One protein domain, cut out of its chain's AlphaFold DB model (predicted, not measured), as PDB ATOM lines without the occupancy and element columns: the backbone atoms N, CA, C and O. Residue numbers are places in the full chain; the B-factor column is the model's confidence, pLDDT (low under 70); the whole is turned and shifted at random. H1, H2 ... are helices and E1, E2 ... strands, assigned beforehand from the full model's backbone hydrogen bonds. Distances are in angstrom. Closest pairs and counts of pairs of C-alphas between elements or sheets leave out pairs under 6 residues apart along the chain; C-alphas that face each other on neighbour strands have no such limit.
ATOM      1  N   GLU A 150      15.399  31.623 -31.051       92.06
ATOM      2  CA  GLU A 150      15.354  32.796 -31.932       92.06
ATOM      3  C   GLU A 150      14.641  33.975 -31.271       92.06
ATOM      4  O   GLU A 150      15.114  35.110 -31.345       92.06
ATOM      5  N   LEU A 151      13.547  33.721 -30.549       93.69
ATOM      6  CA  LEU A 151      12.828  34.756 -29.807       93.69
ATOM      7  C   LEU A 151      13.673  35.388 -28.692       93.69
ATOM      8  O   LEU A 151      13.452  36.546 -28.347       93.69
ATOM      9  N   LYS A 152      14.669  34.682 -28.147       95.50
ATOM     10  CA  LYS A 152      15.594  35.253 -27.152       95.50
ATOM     11  C   LYS A 152      16.663  36.143 -27.786       95.50
ATOM     12  O   LYS A 152      17.147  37.069 -27.139       95.50
ATOM     13  N   LYS A 153      17.055  35.861 -29.031       95.56
ATOM     14  CA  LYS A 153      18.226  36.472 -29.687       95.56
ATOM     15  C   LYS A 153      17.851  37.567 -30.683       95.56
ATOM     16  O   LYS A 153      18.605  38.522 -30.864       95.56
ATOM     17  N   ASN A 154      16.685  37.462 -31.314       95.31
ATOM     18  CA  ASN A 154      16.297  38.294 -32.441       95.31
ATOM     19  C   ASN A 154      15.144  39.245 -32.084       95.31
ATOM     20  O   ASN A 154      13.963  38.907 -32.190       95.31
ATOM     21  N   LYS A 155      15.492  40.486 -31.714       95.94
ATOM     22  CA  LYS A 155      14.514  41.527 -31.344       95.94
ATOM     23  C   LYS A 155      13.462  41.775 -32.427       95.94
ATOM     24  O   LYS A 155      12.287  41.920 -32.110       95.94
ATOM     25  N   GLN A 156      13.857  41.746 -33.701       96.12
ATOM     26  CA  GLN A 156      12.935  41.981 -34.812       96.12
ATOM     27  C   GLN A 156      11.868  40.884 -34.916       96.12
ATOM     28  O   GLN A 156      10.718  41.171 -35.247       96.12
ATOM     29  N   VAL A 157      12.228  39.626 -34.638       94.38
ATOM     30  CA  VAL A 157      11.274  38.506 -34.620       94.38
ATOM     31  C   VAL A 157      10.286  38.669 -33.468       94.38
ATOM     32  O   VAL A 157       9.091  38.471 -33.677       94.38
ATOM     33  N   VAL A 158      10.747  39.102 -32.290       96.38
ATOM     34  CA  VAL A 158       9.876  39.388 -31.137       96.38
ATOM     35  C   VAL A 158       8.882  40.504 -31.449       96.38
ATOM     36  O   VAL A 158       7.685  40.342 -31.216       96.38
ATOM     37  N   GLU A 159       9.352  41.613 -32.020       96.62
ATOM     38  CA  GLU A 159       8.501  42.737 -32.427       96.62
ATOM     39  C   GLU A 159       7.467  42.308 -33.472       96.62
ATOM     40  O   GLU A 159       6.279  42.596 -33.328       96.62
ATOM     41  N   ASN A 160       7.891  41.548 -34.486       95.94
ATOM     42  CA  ASN A 160       6.986  41.012 -35.499       95.94
ATOM     43  C   ASN A 160       5.955  40.057 -34.887       95.94
ATOM     44  O   ASN A 160       4.780  40.132 -35.233       95.94
ATOM     45  N   LEU A 161       6.359  39.177 -33.966       95.19
ATOM     46  CA  LEU A 161       5.441  38.268 -33.283       95.19
ATOM     47  C   LEU A 161       4.422  39.037 -32.434       95.19
ATOM     48  O   LEU A 161       3.240  38.697 -32.450       95.19
ATOM     49  N   SER A 162       4.866  40.068 -31.714       96.25
ATOM     50  CA  SER A 162       3.992  40.946 -30.934       96.25
ATOM     51  C   SER A 162       2.982  41.651 -31.839       96.25
ATOM     52  O   SER A 162       1.782  41.570 -31.590       96.25
ATOM     53  N   PHE A 163       3.446  42.229 -32.949       97.38
ATOM     54  CA  PHE A 163       2.591  42.864 -33.948       97.38
ATOM     55  C   PHE A 163       1.571  41.890 -34.554       97.38
ATOM     56  O   PHE A 163       0.391  42.210 -34.649       97.38
ATOM     57  N   LEU A 164       1.993  40.675 -34.921       96.06
ATOM     58  CA  LEU A 164       1.106  39.656 -35.493       96.06
ATOM     59  C   LEU A 164       0.057  39.145 -34.491       96.06
ATOM     60  O   LEU A 164      -0.979  38.635 -34.917       96.06
ATOM     61  N   LYS A 165       0.314  39.284 -33.184       96.44
ATOM     62  CA  LYS A 165      -0.620  38.956 -32.095       96.44
ATOM     63  C   LYS A 165      -1.494  40.137 -31.663       96.44
ATOM     64  O   LYS A 165      -2.426  39.932 -30.886       96.44
ATOM     65  N   ASP A 166      -1.211  41.350 -32.132       97.19
ATOM     66  CA  ASP A 166      -1.948  42.545 -31.734       97.19
ATOM     67  C   ASP A 166      -3.404  42.495 -32.220       97.19
ATOM     68  O   ASP A 166      -3.700  42.127 -33.360       97.19
ATOM     69  N   TRP A 167      -4.339  42.906 -31.363       96.69
ATOM     70  CA  TRP A 167      -5.767  42.881 -31.693       96.69
ATOM     71  C   TRP A 167      -6.101  43.817 -32.863       96.69
ATOM     72  O   TRP A 167      -6.919  43.470 -33.718       96.69
ATOM     73  N   ASN A 168      -5.451  44.985 -32.946       95.81
ATOM     74  CA  ASN A 168      -5.683  45.924 -34.043       95.81
ATOM     75  C   ASN A 168      -5.163  45.365 -35.371       95.81
ATOM     76  O   ASN A 168      -5.656  45.745 -36.434       95.81
ATOM     77  N   TRP A 169      -4.194  44.451 -35.326       96.62
ATOM     78  CA  TRP A 169      -3.778  43.691 -36.494       96.62
ATOM     79  C   TRP A 169      -4.769  42.573 -36.837       96.62
ATOM     80  O   TRP A 169      -5.295  42.560 -37.948       96.62
ATOM     81  N   ILE A 170      -5.061  41.671 -35.893       95.81
ATOM     82  CA  ILE A 170      -5.892  40.477 -36.135       95.81
ATOM     83  C   ILE A 170      -7.329  40.856 -36.514       95.81
ATOM     84  O   ILE A 170      -7.871  40.333 -37.485       95.81
ATOM     85  N   PHE A 171      -7.941  41.771 -35.763       95.50
ATOM     86  CA  PHE A 171      -9.347  42.152 -35.920       95.50
ATOM     87  C   PHE A 171      -9.505  43.572 -36.461       95.50
ATOM     88  O   PHE A 171     -10.388  43.820 -37.283       95.50
ATOM     89  N   GLY A 172      -8.623  44.496 -36.073       95.81
ATOM     90  CA  GLY A 172      -8.692  45.892 -36.513       95.81
ATOM     91  C   GLY A 172      -8.437  46.113 -38.011       95.81
ATOM     92  O   GLY A 172      -8.782  47.165 -38.543       95.81
ATOM     93  N   LYS A 173      -7.890  45.121 -38.727       95.69
ATOM     94  CA  LYS A 173      -7.765  45.140 -40.197       95.69
ATOM     95  C   LYS A 173      -8.977  44.570 -40.939       95.69
ATOM     96  O   LYS A 173      -8.976  44.579 -42.170       95.69
ATOM     97  N   THR A 174     -10.006  44.105 -40.231       95.00
ATOM     98  CA  THR A 174     -11.235  43.602 -40.858       95.00
ATOM     99  C   THR A 174     -11.907  44.723 -41.663       95.00
ATOM    100  O   THR A 174     -12.115  45.813 -41.118       95.00
ATOM    101  N   PRO A 175     -12.257  44.495 -42.948       95.88
ATOM    102  CA  PRO A 175     -13.048  45.442 -43.726       95.88
ATOM    103  C   PRO A 175     -14.361  45.788 -43.027       95.88
ATOM    104  O   PRO A 175     -14.895  44.995 -42.256       95.88
ATOM    105  N   LYS A 176     -14.901  46.967 -43.329       97.69
ATOM    106  CA  LYS A 176     -16.158  47.438 -42.742       97.69
ATOM    107  C   LYS A 176     -17.297  46.443 -43.005       97.69
ATOM    108  O   LYS A 176     -17.355  45.829 -44.080       97.69
ATOM    109  N   PHE A 177     -18.198  46.289 -42.041       97.56
ATOM    110  CA  PHE A 177     -19.349  45.400 -42.173       97.56
ATOM    111  C   PHE A 177     -20.532  45.846 -41.316       97.56
ATOM    112  O   PHE A 177     -20.374  46.585 -40.346       97.56
ATOM    113  N   TRP A 178     -21.712  45.366 -41.690       97.56
ATOM    114  CA  TRP A 178     -22.912  45.404 -40.865       97.56
ATOM    115  C   TRP A 178     -23.139  44.041 -40.219       97.56
ATOM    116  O   TRP A 178     -22.960  43.013 -40.875       97.56
ATOM    117  N   PHE A 179     -23.536  44.049 -38.952       96.50
ATOM    118  CA  PHE A 179     -24.039  42.885 -38.231       96.50
ATOM    119  C   PHE A 179     -25.515  43.096 -37.898       96.50
ATOM    120  O   PHE A 179     -25.864  44.123 -37.308       96.50
ATOM    121  N   GLU A 180     -26.361  42.143 -38.277       95.94
ATOM    122  CA  GLU A 180     -27.809  42.187 -38.071       95.94
ATOM    123  C   GLU A 180     -28.315  40.845 -37.531       95.94
ATOM    124  O   GLU A 180     -28.344  39.859 -38.261       95.94
ATOM    125  N   ASP A 181     -28.723  40.818 -36.260       93.75
ATOM    126  CA  ASP A 181     -29.352  39.663 -35.606       93.75
ATOM    127  C   ASP A 181     -30.588  40.121 -34.812       93.75
ATOM    128  O   ASP A 181     -30.494  40.811 -33.789       93.75
ATOM    129  N   GLY A 182     -31.776  39.817 -35.338       91.62
ATOM    130  CA  GLY A 182     -33.044  40.326 -34.813       91.62
ATOM    131  C   GLY A 182     -33.077  41.860 -34.757       91.62
ATOM    132  O   GLY A 182     -32.947  42.536 -35.773       91.62
ATOM    133  N   ASN A 183     -33.239  42.422 -33.554       89.31
ATOM    134  CA  ASN A 183     -33.283  43.877 -33.335       89.31
ATOM    135  C   ASN A 183     -31.891  44.520 -33.180       89.31
ATOM    136  O   ASN A 183     -31.766  45.749 -33.085       89.31
ATOM    137  N   ARG A 184     -30.830  43.707 -33.114       92.50
ATOM    138  CA  ARG A 184     -29.456  44.181 -32.982       92.50
ATOM    139  C   ARG A 184     -28.900  44.469 -34.369       92.50
ATOM    140  O   ARG A 184     -28.607  43.548 -35.123       92.50
ATOM    141  N   LYS A 185     -28.710  45.752 -34.669       95.62
ATOM    142  CA  LYS A 185     -28.063  46.235 -35.889       95.62
ATOM    143  C   LYS A 185     -26.858  47.088 -35.525       95.62
ATOM    144  O   LYS A 185     -26.983  48.052 -34.765       95.62
ATOM    145  N   GLN A 186     -25.689  46.712 -36.033       96.56
ATOM    146  CA  GLN A 186     -24.419  47.362 -35.723       96.56
ATOM    147  C   GLN A 186     -23.594  47.594 -36.984       96.56
ATOM    148  O   GLN A 186     -23.452  46.690 -37.808       96.56
ATOM    149  N   TYR A 187     -23.009  48.785 -37.098       97.25
ATOM    150  CA  TYR A 187     -21.991  49.094 -38.099       97.25
ATOM    151  C   TYR A 187     -20.606  49.021 -37.468       97.25
ATOM    152  O   TYR A 187     -20.357  49.659 -36.442       97.25
ATOM    153  N   ILE A 188     -19.707  48.243 -38.070       97.31
ATOM    154  CA  ILE A 188     -18.371  47.982 -37.539       97.31
ATOM    155  C   ILE A 188     -17.318  48.528 -38.501       97.31
ATOM    156  O   ILE A 188     -17.296  48.199 -39.691       97.31
ATOM    157  N   GLU A 189     -16.376  49.293 -37.952       97.06
ATOM    158  CA  GLU A 189     -15.157  49.713 -38.639       97.06
ATOM    159  C   GLU A 189     -13.932  49.399 -37.783       97.06
ATOM    160  O   GLU A 189     -13.902  49.728 -36.597       97.06
ATOM    161  N   ALA A 190     -12.910  48.783 -38.386       95.38
ATOM    162  CA  ALA A 190     -11.683  48.378 -37.691       95.38
ATOM    163  C   ALA A 190     -11.958  47.571 -36.402       95.38
ATOM    164  O   ALA A 190     -11.320  47.771 -35.371       95.38
ATOM    165  N   GLY A 191     -12.955  46.679 -36.457       95.25
ATOM    166  CA  GLY A 191     -13.378  45.846 -35.328       95.25
ATOM    167  C   GLY A 191     -14.093  46.592 -34.193       95.25
ATOM    168  O   GLY A 191     -14.369  45.982 -33.164       95.25
ATOM    169  N   VAL A 192     -14.392  47.884 -34.347       96.69
ATOM    170  CA  VAL A 192     -15.048  48.723 -33.333       96.69
ATOM    171  C   VAL A 192     -16.438  49.132 -33.808       96.69
ATOM    172  O   VAL A 192     -16.621  49.501 -34.970       96.69
ATOM    173  N   ILE A 193     -17.414  49.098 -32.903       97.06
ATOM    174  CA  ILE A 193     -18.799  49.487 -33.184       97.06
ATOM    175  C   ILE A 193     -18.861  51.008 -33.376       97.06
ATOM    176  O   ILE A 193     -18.508  51.773 -32.476       97.06
ATOM    177  N   LYS A 194     -19.304  51.452 -34.553       96.81
ATOM    178  CA  LYS A 194     -19.471  52.872 -34.907       96.81
ATOM    179  C   LYS A 194     -20.916  53.334 -34.818       96.81
ATOM    180  O   LYS A 194     -21.162  54.455 -34.392       96.81
ATOM    181  N   GLU A 195     -21.854  52.455 -35.153       95.00
ATOM    182  CA  GLU A 195     -23.290  52.701 -35.036       95.00
ATOM    183  C   GLU A 195     -23.956  51.482 -34.401       95.00
ATOM    184  O   GLU A 195     -23.558  50.346 -34.673       95.00
ATOM    185  N   CYS A 196     -24.958  51.698 -33.550       92.56
ATOM    186  CA  CYS A 196     -25.676  50.618 -32.881       92.56
ATOM    187  C   CYS A 196     -27.130  51.007 -32.615       92.56
ATOM    188  O   CYS A 196     -27.391  52.053 -32.025       92.56
ATOM    189  N   SER A 197     -28.068  50.122 -32.963       87.38
ATOM    190  CA  SER A 197     -29.489  50.284 -32.625       87.38
ATOM    191  C   SER A 197     -29.776  50.225 -31.116       87.38
ATOM    192  O   SER A 197     -30.807  50.723 -30.678       87.38
ATOM    193  N   LEU A 198     -28.872  49.640 -30.320       80.06
ATOM    194  CA  LEU A 198     -29.040  49.370 -28.883       80.06
ATOM    195  C   LEU A 198     -28.004  50.096 -27.992       80.06
ATOM    196  O   LEU A 198     -27.776  49.711 -26.848       80.06
ATOM    197  N   GLY A 199     -27.395  51.174 -28.497       74.19
ATOM    198  CA  GLY A 199     -26.788  52.228 -27.670       74.19
ATOM    199  C   GLY A 199     -25.313  52.097 -27.270       74.19
ATOM    200  O   GLY A 199     -24.766  53.071 -26.760       74.19
ATOM    201  N   ARG A 200     -24.625  50.973 -27.510       77.94
ATOM    202  CA  ARG A 200     -23.176  50.869 -27.225       77.94
ATOM    203  C   ARG A 200     -22.343  51.074 -28.486       77.94
ATOM    204  O   ARG A 200     -22.405  50.271 -29.414       77.94
ATOM    205  N   VAL A 201     -21.568  52.156 -28.506       91.75
ATOM    206  CA  VAL A 201     -20.617  52.522 -29.569       91.75
ATOM    207  C   VAL A 201     -19.230  52.736 -28.964       91.75
ATOM    208  O   VAL A 201     -19.104  53.026 -27.779       91.75
ATOM    209  N   GLY A 202     -18.175  52.590 -29.765       91.75
ATOM    210  CA  GLY A 202     -16.784  52.749 -29.322       91.75
ATOM    211  C   GLY A 202     -16.161  51.499 -28.689       91.75
ATOM    212  O   GLY A 202     -14.945  51.450 -28.519       91.75
ATOM    213  N   GLU A 203     -16.959  50.470 -28.411       93.25
ATOM    214  CA  GLU A 203     -16.494  49.172 -27.917       93.25
ATOM    215  C   GLU A 203     -16.055  48.247 -29.064       93.25
ATOM    216  O   GLU A 203     -16.478  48.391 -30.220       93.25
ATOM    217  N   ARG A 204     -15.194  47.275 -28.739       94.56
ATOM    218  CA  ARG A 204     -14.832  46.193 -29.661       94.56
ATOM    219  C   ARG A 204     -16.076  45.367 -29.980       94.56
ATOM    220  O   ARG A 204     -16.878  45.082 -29.098       94.56
ATOM    221  N   PHE A 205     -16.229  44.994 -31.243       93.19
ATOM    222  CA  PHE A 205     -17.324  44.138 -31.665       93.19
ATOM    223  C   PHE A 205     -17.120  42.710 -31.151       93.19
ATOM    224  O   PHE A 205     -16.093  42.088 -31.426       93.19
TER     225      PHE A 205
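What this domain is: This is residues 150 to 205 of the 207 residues of the protein "BPL/LPL catalytic domain-containing protein" of Ancylostoma caninum (UniProt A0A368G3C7). A small twisted sheet of three antiparallel strands makes one end of a long rod, and a helical arm made mostly of H2 leads away from it, with the short H1 at the far tip and the short H3 between H2 and the sheet. After E3 the tail, residues 197 to 205, folds back at the sheet end. The printed part has 56 residues with three named helices and then three named strands, sheet order E1, E2, E3, in the mixed class of helices and strands. It is extended, with a radius of gyration of the C-alphas of 16.1 A and spans of 52 by 17 by 14 A.

Where its parts are: E1 is residues 177 to 181, 13.3 A long, E2 residues 184 to 189, 16.3 A, and E3 residues 192 to 196, 10.8 A, ending at C-alpha 196 (-25.676, 50.618, -32.881). H2 is residues 155 to 165, 15.4 A. H3 is residues 167 to 170, 5.1 A. H1 is residues 150 to 153, 5.2 A, beginning at C-alpha 150 (15.354, 32.796, -31.932).

How they stand to each other: The strands form a meander, each the antiparallel neighbour of the one before. In the hairpin E1 and E2, N 179 and O 186 are 2.9 A apart, within hydrogen-bond range; in the hairpin E2 and E3, N 194 and O 187 are 2.8 A apart. H1, H2 and H3 are not on the sheet. H2 and H3 are close but not clearly touching, C-alphas 163 and 169 being closest at 6.9 A. H1 and H2 only just touch, only at the corner, with 3 pairs of C-alphas within 8 A, the closest Leu 151 and Val 158 at 5.7 A. In H2 every O i to N i+4 pair is within hydrogen-bond range; H1 and H3 are too short for such a pair.

The domain as a whole: The C-alphas farthest apart, Lys 153 and Asn 183, are 52.2 A apart. The printed part has no cut, no link is long, and no printed residue is under 70 in pLDDT.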